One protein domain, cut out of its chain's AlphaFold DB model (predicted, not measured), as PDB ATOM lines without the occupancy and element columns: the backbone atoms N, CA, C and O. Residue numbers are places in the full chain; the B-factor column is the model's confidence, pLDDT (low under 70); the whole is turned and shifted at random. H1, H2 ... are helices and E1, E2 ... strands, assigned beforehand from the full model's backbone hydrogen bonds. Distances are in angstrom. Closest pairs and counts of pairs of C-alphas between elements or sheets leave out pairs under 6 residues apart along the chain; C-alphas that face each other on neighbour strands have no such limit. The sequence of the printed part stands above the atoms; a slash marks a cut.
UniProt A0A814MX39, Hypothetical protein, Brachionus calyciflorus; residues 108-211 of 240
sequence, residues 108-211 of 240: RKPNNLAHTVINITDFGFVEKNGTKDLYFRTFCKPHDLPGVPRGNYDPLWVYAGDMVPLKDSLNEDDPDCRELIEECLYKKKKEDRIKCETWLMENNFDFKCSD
ATOM      1  N   ARG A 108     254.085 159.638 264.750       38.56
ATOM      2  CA  ARG A 108     254.383 160.653 265.789       38.56
ATOM      3  C   ARG A 108     255.885 160.734 266.072       38.56
ATOM      4  O   ARG A 108     256.363 160.127 267.027       38.56
ATOM      5  N   LYS A 109     256.629 161.486 265.258       42.72
ATOM      6  CA  LYS A 109     257.945 161.981 265.684       42.72
ATOM      7  C   LYS A 109     257.695 162.921 266.876       42.72
ATOM      8  O   LYS A 109     256.799 163.759 266.761       42.72
ATOM      9  N   PRO A 110     258.372 162.778 268.028       46.66
ATOM     10  CA  PRO A 110     258.328 163.831 269.030       46.66
ATOM     11  C   PRO A 110     258.878 165.103 268.380       46.66
ATOM     12  O   PRO A 110     259.993 165.098 267.858       46.66
ATOM     13  N   ASN A 111     258.072 166.164 268.353       51.75
ATOM     14  CA  ASN A 111     258.545 167.475 267.935       51.75
ATOM     15  C   ASN A 111     259.552 167.913 268.996       51.75
ATOM     16  O   ASN A 111     259.149 168.152 270.131       51.75
ATOM     17  N   ASN A 112     260.827 167.980 268.617       61.03
ATOM     18  CA  ASN A 112     261.906 168.552 269.414       61.03
ATOM     19  C   ASN A 112     262.359 167.711 270.635       61.03
ATOM     20  O   ASN A 112     261.692 167.615 271.667       61.03
ATOM     21  N   LEU A 113     263.555 167.121 270.527       71.62
ATOM     22  CA  LEU A 113     264.203 166.351 271.596       71.62
ATOM     23  C   LEU A 113     265.027 167.218 272.552       71.62
ATOM     24  O   LEU A 113     265.468 166.704 273.582       71.62
ATOM     25  N   ALA A 114     265.211 168.507 272.261       72.44
ATOM     26  CA  ALA A 114     266.116 169.381 273.001       72.44
ATOM     27  C   ALA A 114     265.819 169.431 274.506       72.44
ATOM     28  O   ALA A 114     266.738 169.388 275.316       72.44
ATOM     29  N   HIS A 115     264.543 169.393 274.902       72.38
ATOM     30  CA  HIS A 115     264.129 169.380 276.313       72.38
ATOM     31  C   HIS A 115     264.642 168.166 277.113       72.38
ATOM     32  O   HIS A 115     264.681 168.193 278.348       72.38
ATOM     33  N   THR A 116     265.012 167.084 276.421       72.25
ATOM     34  CA  THR A 116     265.575 165.878 277.037       72.25
ATOM     35  C   THR A 116     267.096 165.911 277.107       72.25
ATOM     36  O   THR A 116     267.661 165.215 277.948       72.25
ATOM     37  N   VAL A 117     267.763 166.710 276.274       79.88
ATOM     38  CA  VAL A 117     269.223 166.714 276.153       79.88
ATOM     39  C   VAL A 117     269.845 167.436 277.349       79.88
ATOM     40  O   VAL A 117     269.417 168.510 277.759       79.88
ATOM     41  N   ILE A 118     270.862 166.816 277.941       81.94
ATOM     42  CA  ILE A 118     271.652 167.360 279.056       81.94
ATOM     43  C   ILE A 118     273.020 167.818 278.562       81.94
ATOM     44  O   ILE A 118     273.573 168.781 279.081       81.94
ATOM     45  N   ASN A 119     273.608 167.084 277.615       80.31
ATOM     46  CA  ASN A 119     274.970 167.333 277.159       80.31
ATOM     47  C   ASN A 119     275.194 166.815 275.737       80.31
ATOM     48  O   ASN A 119     274.588 165.822 275.330       80.31
ATOM     49  N   ILE A 120     276.133 167.444 275.030       85.06
ATOM     50  CA  ILE A 120     276.604 167.052 273.704       85.06
ATOM     51  C   ILE A 120     278.118 166.872 273.763       85.06
ATOM     52  O   ILE A 120     278.852 167.728 274.254       85.06
ATOM     53  N   THR A 121     278.591 165.724 273.287       82.69
ATOM     54  CA  THR A 121     280.011 165.340 273.410       82.69
ATOM     55  C   THR A 121     280.735 165.232 272.084       82.69
ATOM     56  O   THR A 121     281.958 165.398 272.013       82.69
ATOM     57  N   ASP A 122     279.989 164.941 271.027       83.69
ATOM     58  CA  ASP A 122     280.549 164.751 269.708       83.69
ATOM     59  C   ASP A 122     279.522 165.042 268.626       83.69
ATOM     60  O   ASP A 122     278.320 165.105 268.897       83.69
ATOM     61  N   PHE A 123     280.002 165.173 267.397       86.25
ATOM     62  CA  PHE A 123     279.157 165.237 266.218       86.25
ATOM     63  C   PHE A 123     279.752 164.395 265.095       86.25
ATOM     64  O   PHE A 123     280.951 164.124 265.052       86.25
ATOM     65  N   GLY A 124     278.893 163.964 264.184       82.50
ATOM     66  CA  GLY A 124     279.264 163.098 263.082       82.50
ATOM     67  C   GLY A 124     278.364 163.332 261.887       82.50
ATOM     68  O   GLY A 124     277.189 163.668 262.027       82.50
ATOM     69  N   PHE A 125     278.931 163.138 260.702       80.19
ATOM     70  CA  PHE A 125     278.178 163.141 259.461       80.19
ATOM     71  C   PHE A 125     277.909 161.710 259.028       80.19
ATOM     72  O   PHE A 125     278.820 160.882 259.018       80.19
ATOM     73  N   VAL A 126     276.670 161.436 258.642       79.75
ATOM     74  CA  VAL A 126     276.251 160.140 258.120       79.75
ATOM     75  C   VAL A 126     275.723 160.352 256.711       79.75
ATOM     76  O   VAL A 126     274.812 161.147 256.497       79.75
ATOM     77  N   GLU A 127     276.303 159.644 255.750       77.75
ATOM     78  CA  GLU A 127     275.855 159.680 254.363       77.75
ATOM     79  C   GLU A 127     274.888 158.521 254.106       77.75
ATOM     80  O   GLU A 127     275.251 157.349 254.227       77.75
ATOM     81  N   LYS A 128     273.630 158.839 253.788       71.00
ATOM     82  CA  LYS A 128     272.587 157.862 253.454       71.00
ATOM     83  C   LYS A 128     271.793 158.369 252.260       71.00
ATOM     84  O   LYS A 128     271.339 159.498 252.250       71.00
ATOM     85  N   ASN A 129     271.596 157.524 251.248       69.81
ATOM     86  CA  ASN A 129     270.781 157.846 250.066       69.81
ATOM     87  C   ASN A 129     271.178 159.154 249.344       69.81
ATOM     88  O   ASN A 129     270.322 159.829 248.775       69.81
ATOM     89  N   GLY A 130     272.465 159.515 249.362       71.50
ATOM     90  CA  GLY A 130     272.969 160.749 248.747       71.50
ATOM     91  C   GLY A 130     272.715 162.020 249.562       71.50
ATOM     92  O   GLY A 130     273.101 163.098 249.117       71.50
ATOM     93  N   THR A 131     272.108 161.915 250.748       72.69
ATOM     94  CA  THR A 131     272.070 163.003 251.726       72.69
ATOM     95  C   THR A 131     273.165 162.792 252.760       72.69
ATOM     96  O   THR A 131     273.429 161.676 253.214       72.69
ATOM     97  N   LYS A 132     273.843 163.885 253.108       78.62
ATOM     98  CA  LYS A 132     274.822 163.922 254.185       78.62
ATOM     99  C   LYS A 132     274.159 164.602 255.366       78.62
ATOM    100  O   LYS A 132     273.980 165.814 255.337       78.62
ATOM    101  N   ASP A 133     273.816 163.827 256.381       82.50
ATOM    102  CA  ASP A 133     273.061 164.289 257.541       82.50
ATOM    103  C   ASP A 133     273.993 164.481 258.743       82.50
ATOM    104  O   ASP A 133     274.928 163.702 258.948       82.50
ATOM    105  N   LEU A 134     273.729 165.505 259.556       81.62
ATOM    106  CA  LEU A 134     274.473 165.785 260.784       81.62
ATOM    107  C   LEU A 134     273.774 165.172 262.002       81.62
ATOM    108  O   LEU A 134     272.578 165.375 262.222       81.62
ATOM    109  N   TYR A 135     274.553 164.474 262.824       84.75
ATOM    110  CA  TYR A 135     274.112 163.902 264.090       84.75
ATOM    111  C   TYR A 135     275.013 164.356 265.234       84.75
ATOM    112  O   TYR A 135     276.224 164.496 265.064       84.75
ATOM    113  N   PHE A 136     274.431 164.505 266.420       82.62
ATOM    114  CA  PHE A 136     275.157 164.794 267.651       82.62
ATOM    115  C   PHE A 136     275.056 163.639 268.632       82.62
ATOM    116  O   PHE A 136     273.999 163.028 268.784       82.62
ATOM    117  N   ARG A 137     276.157 163.361 269.327       82.88
ATOM    118  CA  ARG A 137     276.210 162.384 270.409       82.88
ATOM    119  C   ARG A 137     275.770 163.051 271.705       82.88
ATOM    120  O   ARG A 137     276.523 163.826 272.306       82.88
ATOM    121  N   THR A 138     274.554 162.728 272.117       79.25
ATOM    122  CA  THR A 138     273.834 163.396 273.201       79.25
ATOM    123  C   THR A 138     273.666 162.505 274.419       79.25
ATOM    124  O   THR A 138     273.492 161.301 274.285       79.25
ATOM    125  N   PHE A 139     273.682 163.102 275.607       77.88
ATOM    126  CA  PHE A 139     273.207 162.469 276.835       77.88
ATOM    127  C   PHE A 139     271.839 163.039 277.180       77.88
ATOM    128  O   PHE A 139     271.707 164.259 277.275       77.88
ATOM    129  N   CYS A 140     270.851 162.177 277.414       72.38
ATOM    130  CA  CYS A 140     269.477 162.598 277.684       72.38
ATOM    131  C   CYS A 140     269.031 162.266 279.116       72.38
ATOM    132  O   CYS A 140     269.466 161.279 279.715       72.38
ATOM    133  N   LYS A 141     268.130 163.091 279.665       69.31
ATOM    134  CA  LYS A 141     267.371 162.795 280.889       69.31
ATOM    135  C   LYS A 141     266.470 161.587 280.642       69.31
ATOM    136  O   LYS A 141     266.057 161.372 279.508       69.31
ATOM    137  N   PRO A 142     266.088 160.834 281.684       69.81
ATOM    138  CA  PRO A 142     264.983 159.892 281.570       69.81
ATOM    139  C   PRO A 142     263.733 160.592 281.021       69.81
ATOM    140  O   PRO A 142     263.368 161.669 281.493       69.81
ATOM    141  N   HIS A 143     263.091 159.994 280.019       65.19
ATOM    142  CA  HIS A 143     261.919 160.565 279.366       65.19
ATOM    143  C   HIS A 143     260.979 159.469 278.855       65.19
ATOM    144  O   HIS A 143     261.398 158.346 278.577       65.19
ATOM    145  N   ASP A 144     259.703 159.816 278.685       62.03
ATOM    146  CA  ASP A 144     258.661 158.882 278.234       62.03
ATOM    147  C   ASP A 144     258.282 159.044 276.756       62.03
ATOM    148  O   ASP A 144     257.289 158.465 276.300       62.03
ATOM    149  N   LEU A 145     259.076 159.810 275.998       63.12
ATOM    150  CA  LEU A 145     258.808 160.077 274.583       63.12
ATOM    151  C   LEU A 145     258.627 158.775 273.780       63.12
ATOM    152  O   LEU A 145     259.440 157.851 273.891       63.12
ATOM    153  N   PRO A 146     257.560 158.685 272.970       55.00
ATOM    154  CA  PRO A 146     257.272 157.488 272.198       55.00
ATOM    155  C   PRO A 146     258.376 157.231 271.167       55.00
ATOM    156  O   PRO A 146     258.820 158.144 270.477       55.00
ATOM    157  N   GLY A 147     258.792 155.969 271.044       53.84
ATOM    158  CA  GLY A 147     259.787 155.547 270.054       53.84
ATOM    159  C   GLY A 147     261.246 155.797 270.442       53.84
ATOM    160  O   GLY A 147     262.126 155.507 269.638       53.84
ATOM    161  N   VAL A 148     261.516 156.282 271.657       55.12
ATOM    162  CA  VAL A 148     262.879 156.454 272.173       55.12
ATOM    163  C   VAL A 148     263.106 155.508 273.361       55.12
ATOM    164  O   VAL A 148     262.176 155.306 274.150       55.12
ATOM    165  N   PRO A 149     264.296 154.889 273.497       56.41
ATOM    166  CA  PRO A 149     264.585 153.981 274.602       56.41
ATOM    167  C   PRO A 149     264.334 154.619 275.972       56.41
ATOM    168  O   PRO A 149     264.864 155.681 276.293       56.41
ATOM    169  N   ARG A 150     263.529 153.944 276.799       53.84
ATOM    170  CA  ARG A 150     263.252 154.344 278.183       53.84
ATOM    171  C   ARG A 150     264.281 153.698 279.101       53.84
ATOM    172  O   ARG A 150     264.077 152.591 279.592       53.84
ATOM    173  N   GLY A 151     265.409 154.367 279.292       50.78
ATOM    174  CA  GLY A 151     266.461 153.898 280.189       50.78
ATOM    175  C   GLY A 151     267.717 154.743 280.054       50.78
ATOM    176  O   GLY A 151     268.256 154.841 278.965       50.78
ATOM    177  N   ASN A 152     268.103 155.369 281.170       49.97
ATOM    178  CA  ASN A 152     269.366 156.039 281.506       49.97
ATOM    179  C   ASN A 152     270.341 156.399 280.379       49.97
ATOM    180  O   ASN A 152     270.864 155.494 279.752       49.97
ATOM    181  N   TYR A 153     270.718 157.687 280.318       50.94
ATOM    182  CA  TYR A 153     272.068 158.239 280.056       50.94
ATOM    183  C   TYR A 153     272.942 157.610 278.952       50.94
ATOM    184  O   TYR A 153     274.141 157.889 278.903       50.94
ATOM    185  N   ASP A 154     272.397 156.792 278.063       53.78
ATOM    186  CA  ASP A 154     273.168 156.199 276.991       53.78
ATOM    187  C   ASP A 154     273.353 157.248 275.898       53.78
ATOM    188  O   ASP A 154     272.394 157.931 275.524       53.78
ATOM    189  N   PRO A 155     274.588 157.429 275.403       58.72
ATOM    190  CA  PRO A 155     274.845 158.430 274.398       58.72
ATOM    191  C   PRO A 155     274.111 158.073 273.101       58.72
ATOM    192  O   PRO A 155     274.494 157.124 272.413       58.72
ATOM    193  N   LEU A 156     273.080 158.846 272.759       71.06
ATOM    194  CA  LEU A 156     272.290 158.676 271.543       71.06
ATOM    195  C   LEU A 156     272.792 159.621 270.458       71.06
ATOM    196  O   LEU A 156     273.006 160.811 270.700       71.06
ATOM    197  N   TRP A 157     272.947 159.090 269.247       76.38
ATOM    198  CA  TRP A 157     273.161 159.901 268.055       76.38
ATOM    199  C   TRP A 157     271.821 160.466 267.591       76.38
ATOM    200  O   TRP A 157     270.970 159.732 267.091       76.38
ATOM    201  N   VAL A 158     271.631 161.768 267.783       76.50
ATOM    202  CA  VAL A 158     270.389 162.482 267.473       76.50
ATOM    203  C   VAL A 158     270.604 163.372 266.260       76.50
ATOM    204  O   VAL A 158     271.641 164.022 266.139       76.50
ATOM    205  N   TYR A 159     269.633 163.387 265.350       79.62
ATOM    206  CA  TYR A 159     269.667 164.231 264.160       79.62
ATOM    207  C   TYR A 159     269.636 165.713 264.543       79.62
ATOM    208  O   TYR A 159     268.812 166.124 265.360       79.62
ATOM    209  N   ALA A 160     270.500 166.524 263.930       79.88
ATOM    210  CA  ALA A 160     270.648 167.945 264.244       79.88
ATOM    211  C   ALA A 160     269.322 168.722 264.215       79.88
ATOM    212  O   ALA A 160     269.056 169.516 265.115       79.88
ATOM    213  N   GLY A 161     268.451 168.444 263.242       77.19
ATOM    214  CA  GLY A 161     267.170 169.143 263.119       77.19
ATOM    215  C   GLY A 161     266.113 168.785 264.160       77.19
ATOM    216  O   GLY A 161     265.064 169.413 264.183       77.19
ATOM    217  N   ASP A 162     266.369 167.801 265.027       75.38
ATOM    218  CA  ASP A 162     265.522 167.528 266.195       75.38
ATOM    219  C   ASP A 162     265.980 168.280 267.454       75.38
ATOM    220  O   ASP A 162     265.359 168.144 268.508       75.38
ATOM    221  N   MET A 163     267.071 169.043 267.351       76.69
ATOM    222  CA  MET A 163     267.706 169.765 268.459       76.69
ATOM    223  C   MET A 163     267.898 171.258 268.183       76.69
ATOM    224  O   MET A 163     268.128 172.019 269.122       76.69
ATOM    225  N   VAL A 164     267.841 171.671 266.916       79.50
ATOM    226  CA  VAL A 164     268.044 173.058 266.489       79.50
ATOM    227  C   VAL A 164     266.822 173.528 265.703       79.50
ATOM    228  O   VAL A 164     266.390 172.816 264.789       79.50
ATOM    229  N   PRO A 165     266.255 174.702 266.024       77.00
ATOM    230  CA  PRO A 165     265.135 175.256 265.279       77.00
ATOM    231  C   PRO A 165     265.555 175.690 263.867       77.00
ATOM    232  O   PRO A 165     266.718 176.003 263.599       77.00
ATOM    233  N   LEU A 166     264.593 175.731 262.944       79.50
ATOM    234  CA  LEU A 166     264.790 176.369 261.642       79.50
ATOM    235  C   LEU A 166     264.721 177.891 261.805       79.50
ATOM    236  O   LEU A 166     263.936 178.391 262.611       79.50
ATOM    237  N   LYS A 167     265.484 178.632 260.993       74.06
ATOM    238  CA  LYS A 167     265.519 180.108 261.039       74.06
ATOM    239  C   LYS A 167     264.150 180.760 260.899       74.06
ATOM    240  O   LYS A 167     263.865 181.741 261.575       74.06
ATOM    241  N   ASP A 168     263.299 180.194 260.053       72.88
ATOM    242  CA  ASP A 168     261.983 180.759 259.743       72.88
ATOM    243  C   ASP A 168     260.889 180.337 260.740       72.88
ATOM    244  O   ASP A 168     259.746 180.776 260.626       72.88
ATOM    245  N   SER A 169     261.211 179.466 261.702       66.81
ATOM    246  CA  SER A 169     260.260 178.911 262.672       66.81
ATOM    247  C   SER A 169     260.721 179.103 264.118       66.81
ATOM    248  O   SER A 169     260.411 178.274 264.974       66.81
ATOM    249  N   LEU A 170     261.517 180.142 264.376       64.62
ATOM    250  CA  LEU A 170     262.056 180.405 265.701       64.62
ATOM    251  C   LEU A 170     260.948 180.920 266.631       64.62
ATOM    252  O   LEU A 170     260.455 182.032 266.452       64.62
ATOM    253  N   ASN A 171     260.588 180.127 267.636       65.94
ATOM    254  CA  ASN A 171     259.927 180.639 268.831       65.94
ATOM    255  C   ASN A 171     260.982 180.694 269.937       65.94
ATOM    256  O   ASN A 171     261.606 179.677 270.227       65.94
ATOM    257  N   GLU A 172     261.183 181.859 270.551       65.75
ATOM    258  CA  GLU A 172     262.196 182.050 271.607       65.75
ATOM    259  C   GLU A 172     261.950 181.167 272.841       65.75
ATOM    260  O   GLU A 172     262.886 180.834 273.560       65.75
ATOM    261  N   ASP A 173     260.701 180.751 273.056       66.62
ATOM    262  CA  ASP A 173     260.300 179.903 274.177       66.62
ATOM    263  C   ASP A 173     260.464 178.395 273.899       66.62
ATOM    264  O   ASP A 173     260.294 177.578 274.812       66.62
ATOM    265  N   ASP A 174     260.758 177.998 272.653       65.38
ATOM    266  CA  ASP A 174     260.935 176.587 272.323       65.38
ATOM    267  C   ASP A 174     262.307 176.100 272.820       65.38
ATOM    268  O   ASP A 174     263.330 176.736 272.562       65.38
ATOM    269  N   PRO A 175     262.370 174.949 273.514       68.94
ATOM    270  CA  PRO A 175     263.636 174.426 274.008       68.94
ATOM    271  C   PRO A 175     264.554 174.105 272.828       68.94
ATOM    272  O   PRO A 175     264.148 173.401 271.909       68.94
ATOM    273  N   ASP A 176     265.804 174.547 272.864       81.25
ATOM    274  CA  ASP A 176     266.796 174.210 271.844       81.25
ATOM    275  C   ASP A 176     268.141 173.815 272.471       81.25
ATOM    276  O   ASP A 176     268.340 173.905 273.683       81.25
ATOM    277  N   CYS A 177     269.044 173.275 271.654       84.38
ATOM    278  CA  CYS A 177     270.383 172.870 272.083       84.38
ATOM    279  C   CYS A 177     271.498 173.759 271.515       84.38
ATOM    280  O   CYS A 177     272.640 173.298 271.477       84.38
ATOM    281  N   ARG A 178     271.212 174.991 271.060       85.94
ATOM    282  CA  ARG A 178     272.212 175.874 270.424       85.94
ATOM    283  C   ARG A 178     273.442 176.050 271.313       85.94
ATOM    284  O   ARG A 178     274.546 175.749 270.865       85.94
ATOM    285  N   GLU A 179     273.245 176.377 272.590       84.69
ATOM    286  CA  GLU A 179     274.338 176.532 273.563       84.69
ATOM    287  C   GLU A 179     275.171 175.249 273.730       84.69
ATOM    288  O   GLU A 179     276.400 175.280 273.686       84.69
ATOM    289  N   LEU A 180     274.520 174.090 273.883       86.44
ATOM    290  CA  LEU A 180     275.215 172.809 274.061       86.44
ATOM    291  C   LEU A 180     276.013 172.413 272.812       86.44
ATOM    292  O   LEU A 180     277.094 171.825 272.919       86.44
ATOM    293  N   ILE A 181     275.484 172.724 271.627       88.06
ATOM    294  CA  ILE A 181     276.170 172.492 270.358       88.06
ATOM    295  C   ILE A 181     277.376 173.424 270.259       88.06
ATOM    296  O   ILE A 181     278.471 172.939 269.982       88.06
ATOM    297  N   GLU A 182     277.216 174.718 270.537       89.19
ATOM    298  CA  GLU A 182     278.322 175.680 270.560       89.19
ATOM    299  C   GLU A 182     279.436 175.204 271.498       89.19
ATOM    300  O   GLU A 182     280.586 175.064 271.075       89.19
ATOM    301  N   GLU A 183     279.111 174.837 272.741       87.12
ATOM    302  CA  GLU A 183     280.096 174.322 273.694       87.12
ATOM    303  C   GLU A 183     280.802 173.047 273.221       87.12
ATOM    304  O   GLU A 183     281.992 172.858 273.501       87.12
ATOM    305  N   CYS A 184     280.092 172.160 272.519       87.19
ATOM    306  CA  CYS A 184     280.692 170.985 271.898       87.19
ATOM    307  C   CYS A 184     281.658 171.391 270.777       87.19
ATOM    308  O   CYS A 184     282.790 170.908 270.751       87.19
ATOM    309  N   LEU A 185     281.255 172.292 269.878       86.62
ATOM    310  CA  LEU A 185     282.067 172.726 268.737       86.62
ATOM    311  C   LEU A 185     283.320 173.500 269.159       86.62
ATOM    312  O   LEU A 185     284.382 173.292 268.575       86.62
ATOM    313  N   TYR A 186     283.244 174.324 270.206       86.56
ATOM    314  CA  TYR A 186     284.405 175.041 270.752       86.56
ATOM    315  C   TYR A 186     285.502 174.110 271.287       86.56
ATOM    316  O   TYR A 186     286.666 174.503 271.353       86.56
ATOM    317  N   LYS A 187     285.157 172.871 271.663       84.88
ATOM    318  CA  LYS A 187     286.124 171.856 272.116       84.88
ATOM    319  C   LYS A 187     286.771 171.093 270.954       84.88
ATOM    320  O   LYS A 187     287.671 170.289 271.192       84.88
ATOM    321  N   LYS A 188     286.304 171.291 269.719       83.25
ATOM    322  CA  LYS A 188     286.741 170.546 268.529       83.25
ATOM    323  C   LYS A 188     287.743 171.364 267.717       83.25
ATOM    324  O   LYS A 188     287.917 172.565 267.924       83.25
ATOM    325  N   LYS A 189     288.436 170.692 266.793       83.19
ATOM    326  CA  LYS A 189     289.367 171.350 265.869       83.19
ATOM    327  C   LYS A 189     288.600 172.371 265.019       83.19
ATOM    328  O   LYS A 189     287.436 172.157 264.669       83.19
ATOM    329  N   LYS A 190     289.257 173.487 264.689       81.88
ATOM    330  CA  LYS A 190     288.638 174.604 263.960       81.88
ATOM    331  C   LYS A 190     288.050 174.144 262.625       81.88
ATOM    332  O   LYS A 190     286.974 174.591 262.244       81.88
ATOM    333  N   GLU A 191     288.735 173.236 261.940       86.19
ATOM    334  CA  GLU A 191     288.307 172.687 260.655       86.19
ATOM    335  C   GLU A 191     286.978 171.935 260.773       86.19
ATOM    336  O   GLU A 191     286.107 172.079 259.918       86.19
ATOM    337  N   ASP A 192     286.799 171.153 261.836       82.00
ATOM    338  CA  ASP A 192     285.591 170.354 262.032       82.00
ATOM    339  C   ASP A 192     284.427 171.219 262.519       82.00
ATOM    340  O   ASP A 192     283.302 171.047 262.048       82.00
ATOM    341  N   ARG A 193     284.708 172.217 263.367       86.75
ATOM    342  CA  ARG A 193     283.741 173.261 263.728       86.75
ATOM    343  C   ARG A 193     283.168 173.940 262.482       86.75
ATOM    344  O   ARG A 193     281.951 173.980 262.333       86.75
ATOM    345  N   ILE A 194     284.028 174.390 261.563       84.19
ATOM    346  CA  ILE A 194     283.599 175.046 260.317       84.19
ATOM    347  C   ILE A 194     282.694 174.119 259.499       84.19
ATOM    348  O   ILE A 194     281.637 174.548 259.056       84.19
ATOM    349  N   LYS A 195     283.051 172.835 259.341       86.94
ATOM    350  CA  LYS A 195     282.207 171.871 258.605       86.94
ATOM    351  C   LYS A 195     280.807 171.750 259.211       86.94
ATOM    352  O   LYS A 195     279.827 171.706 258.471       86.94
ATOM    353  N   CYS A 196     280.719 171.670 260.538       86.38
ATOM    354  CA  CYS A 196     279.445 171.582 261.246       86.38
ATOM    355  C   CYS A 196     278.607 172.855 261.060       86.38
ATOM    356  O   CYS A 196     277.436 172.773 260.694       86.38
ATOM    357  N   GLU A 197     279.214 174.024 261.263       89.44
ATOM    358  CA  GLU A 197     278.554 175.326 261.113       89.44
ATOM    359  C   GLU A 197     278.059 175.560 259.681       89.44
ATOM    360  O   GLU A 197     276.930 176.012 259.482       89.44
ATOM    361  N   THR A 198     278.871 175.212 258.675       88.75
ATOM    362  CA  THR A 198     278.484 175.296 257.262       88.75
ATOM    363  C   THR A 198     277.269 174.424 256.975       88.75
ATOM    364  O   THR A 198     276.312 174.907 256.378       88.75
ATOM    365  N   TRP A 199     277.254 173.180 257.460       90.88
ATOM    366  CA  TRP A 199     276.114 172.293 257.242       90.88
ATOM    367  C   TRP A 199     274.827 172.826 257.882       90.88
ATOM    368  O   TRP A 199     273.776 172.824 257.242       90.88
ATOM    369  N   LEU A 200     274.899 173.316 259.126       87.81
ATOM    370  CA  LEU A 200     273.743 173.897 259.819       87.81
ATOM    371  C   LEU A 200     273.193 175.106 259.050       87.81
ATOM    372  O   LEU A 200     271.981 175.242 258.888       87.81
ATOM    373  N   MET A 201     274.084 175.943 258.511       87.69
ATOM    374  CA  MET A 201     273.709 177.087 257.685       87.69
ATOM    375  C   MET A 201     273.042 176.667 256.367       87.69
ATOM    376  O   MET A 201     272.005 177.232 256.019       87.69
ATOM    377  N   GLU A 202     273.613 175.698 255.646       87.75
ATOM    378  CA  GLU A 202     273.086 175.190 254.370       87.75
ATOM    379  C   GLU A 202     271.709 174.530 254.525       87.75
ATOM    380  O   GLU A 202     270.882 174.613 253.620       87.75
ATOM    381  N   ASN A 203     271.433 173.935 255.690       83.19
ATOM    382  CA  ASN A 203     270.156 173.286 256.004       83.19
ATOM    383  C   ASN A 203     269.147 174.216 256.706       83.19
ATOM    384  O   ASN A 203     268.144 173.748 257.241       83.19
ATOM    385  N   ASN A 204     269.383 175.532 256.679       82.50
ATOM    386  CA  ASN A 204     268.490 176.562 257.226       82.50
ATOM    387  C   ASN A 204     268.212 176.454 258.741       82.50
ATOM    388  O   ASN A 204     267.179 176.923 259.224       82.50
ATOM    389  N   PHE A 205     269.134 175.870 259.510       84.12
ATOM    390  CA  PHE A 205     269.043 175.857 260.967       84.12
ATOM    391  C   PHE A 205     269.528 177.181 261.559       84.12
ATOM    392  O   PHE A 205     270.511 177.770 261.089       84.12
ATOM    393  N   ASP A 206     268.834 177.658 262.590       80.94
ATOM    394  CA  ASP A 206     269.280 178.813 263.354       80.94
ATOM    395  C   ASP A 206     270.269 178.372 264.425       80.94
ATOM    396  O   ASP A 206     269.902 177.749 265.412       80.94
ATOM    397  N   PHE A 207     271.547 178.655 264.198       77.69
ATOM    398  CA  PHE A 207     272.628 178.246 265.093       77.69
ATOM    399  C   PHE A 207     273.340 179.429 265.757       77.69
ATOM    400  O   PHE A 207     274.126 179.224 266.669       77.69
ATOM    401  N   LYS A 208     273.102 180.672 265.323       70.06
ATOM    402  CA  LYS A 208     273.820 181.816 265.893       70.06
ATOM    403  C   LYS A 208     273.160 182.239 267.201       70.06
ATOM    404  O   LYS A 208     272.150 182.934 267.158       70.06
ATOM    405  N   CYS A 209     273.747 181.881 268.341       53.75
ATOM    406  CA  CYS A 209     273.380 182.514 269.600       53.75
ATOM    407  C   CYS A 209     273.933 183.951 269.599       53.75
ATOM    408  O   CYS A 209     275.138 184.161 269.445       53.75
ATOM    409  N   SER A 210     273.065 184.962 269.713       47.12
ATOM    410  CA  SER A 210     273.448 186.386 269.666       47.12
ATOM    411  C   SER A 210     274.387 186.820 270.798       47.12
ATOM    412  O   SER A 210     274.983 187.892 270.709       47.12
ATOM    413  N   ASP A 211     274.551 185.979 271.821       47.41
ATOM    414  CA  ASP A 211     275.110 186.369 273.115       47.41
ATOM    415  C   ASP A 211     276.458 185.698 273.432       47.41
ATOM    416  O   ASP A 211     277.032 185.922 274.498       47.41
TER     417      ASP A 211
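This is residues 108 to 211 of the 240 residues of the protein "Hypothetical protein" of Brachionus calyciflorus (UniProt A0A814MX39). A long, strongly twisted hairpin of two strands, E1 and E2, with the short strand E3 at E2's free edge, makes a small sheet, and two helices, H1 and H2, lie over one face of it, across the strands. The printed part has 104 residues, with three named strands and then two named helices in the order E1 E2 E3 H1 H2; the sheet's order is E1 - E2 - E3, all antiparallel. The class is mixed, helices and strands, though only 48 residues, under half, are in named elements. The whole is compact, with a radius of gyration of the C-alphas of 13.4 A and a rounded outline spanning 36 by 30 by 28 A.

Find C-alpha 117 at (269.223, 166.714, 276.153); here E1 begins and runs through residues 117 to 128, 24.6 A from first to last C-alpha, and it bends by 82 degrees at residue 121. E2, residues 131 to 140, covers 26.1 A and ends at C-alpha 140, (269.477, 162.598, 277.684). E3 is residues 156 to 159, 9.6 A. Read on to H1, residues 178 to 186, 12.2 A, and H2, residues 190 to 202, 18.3 A, which ends at C-alpha 202, (273.086, 175.190, 254.370).

Begin with the sheet, a meander, each strand the antiparallel neighbour of the one before. In the hairpin of E1 and E2, directions 158 degrees apart, look for N 124 and O 135, 2.9 A, within hydrogen-bond range. In the hairpin of E2 and E3, at 138 degrees, N 136 and O 158 are 2.8 A apart, also within range. E1 and E3 are the edge strands. H1 and H2 are on the same face, giving two layers, helices on one face of a sheet. H1 is over E1 at a height over the sheet of 8.2 A and runs across the strands, at 73 degrees to E1 on the local plane; the closest C-alphas, of Thr 121 and Cys 184, are 5.9 A apart. H2 is over E1 and E2 at a height of 10.3 A, also across the strands, and the closest C-alphas of E2 and H2, those of Leu 134 and Trp 199, are 7.6 A apart. H1 and H2 only just touch, with 3 pairs of C-alphas within 8 A, and only at the corner by their link; Leu 185 and Arg 193 have the closest C-alphas, 5.3 A. In H1 and H2 every O i to N i+4 pair is within hydrogen-bond range.

The C-alphas farthest apart are those of Asp 144 and Glu 191, 37.1 A. The printed part has no cut. The links E2 to E3 and E3 to H1 are long, with 15 and 18 residues. Mean pLDDT of the printed part is 74.2; look for values under 70 at residues 108 to 112, residue 129, and residues 141 to 155, 169 to 175 and 209 to 211.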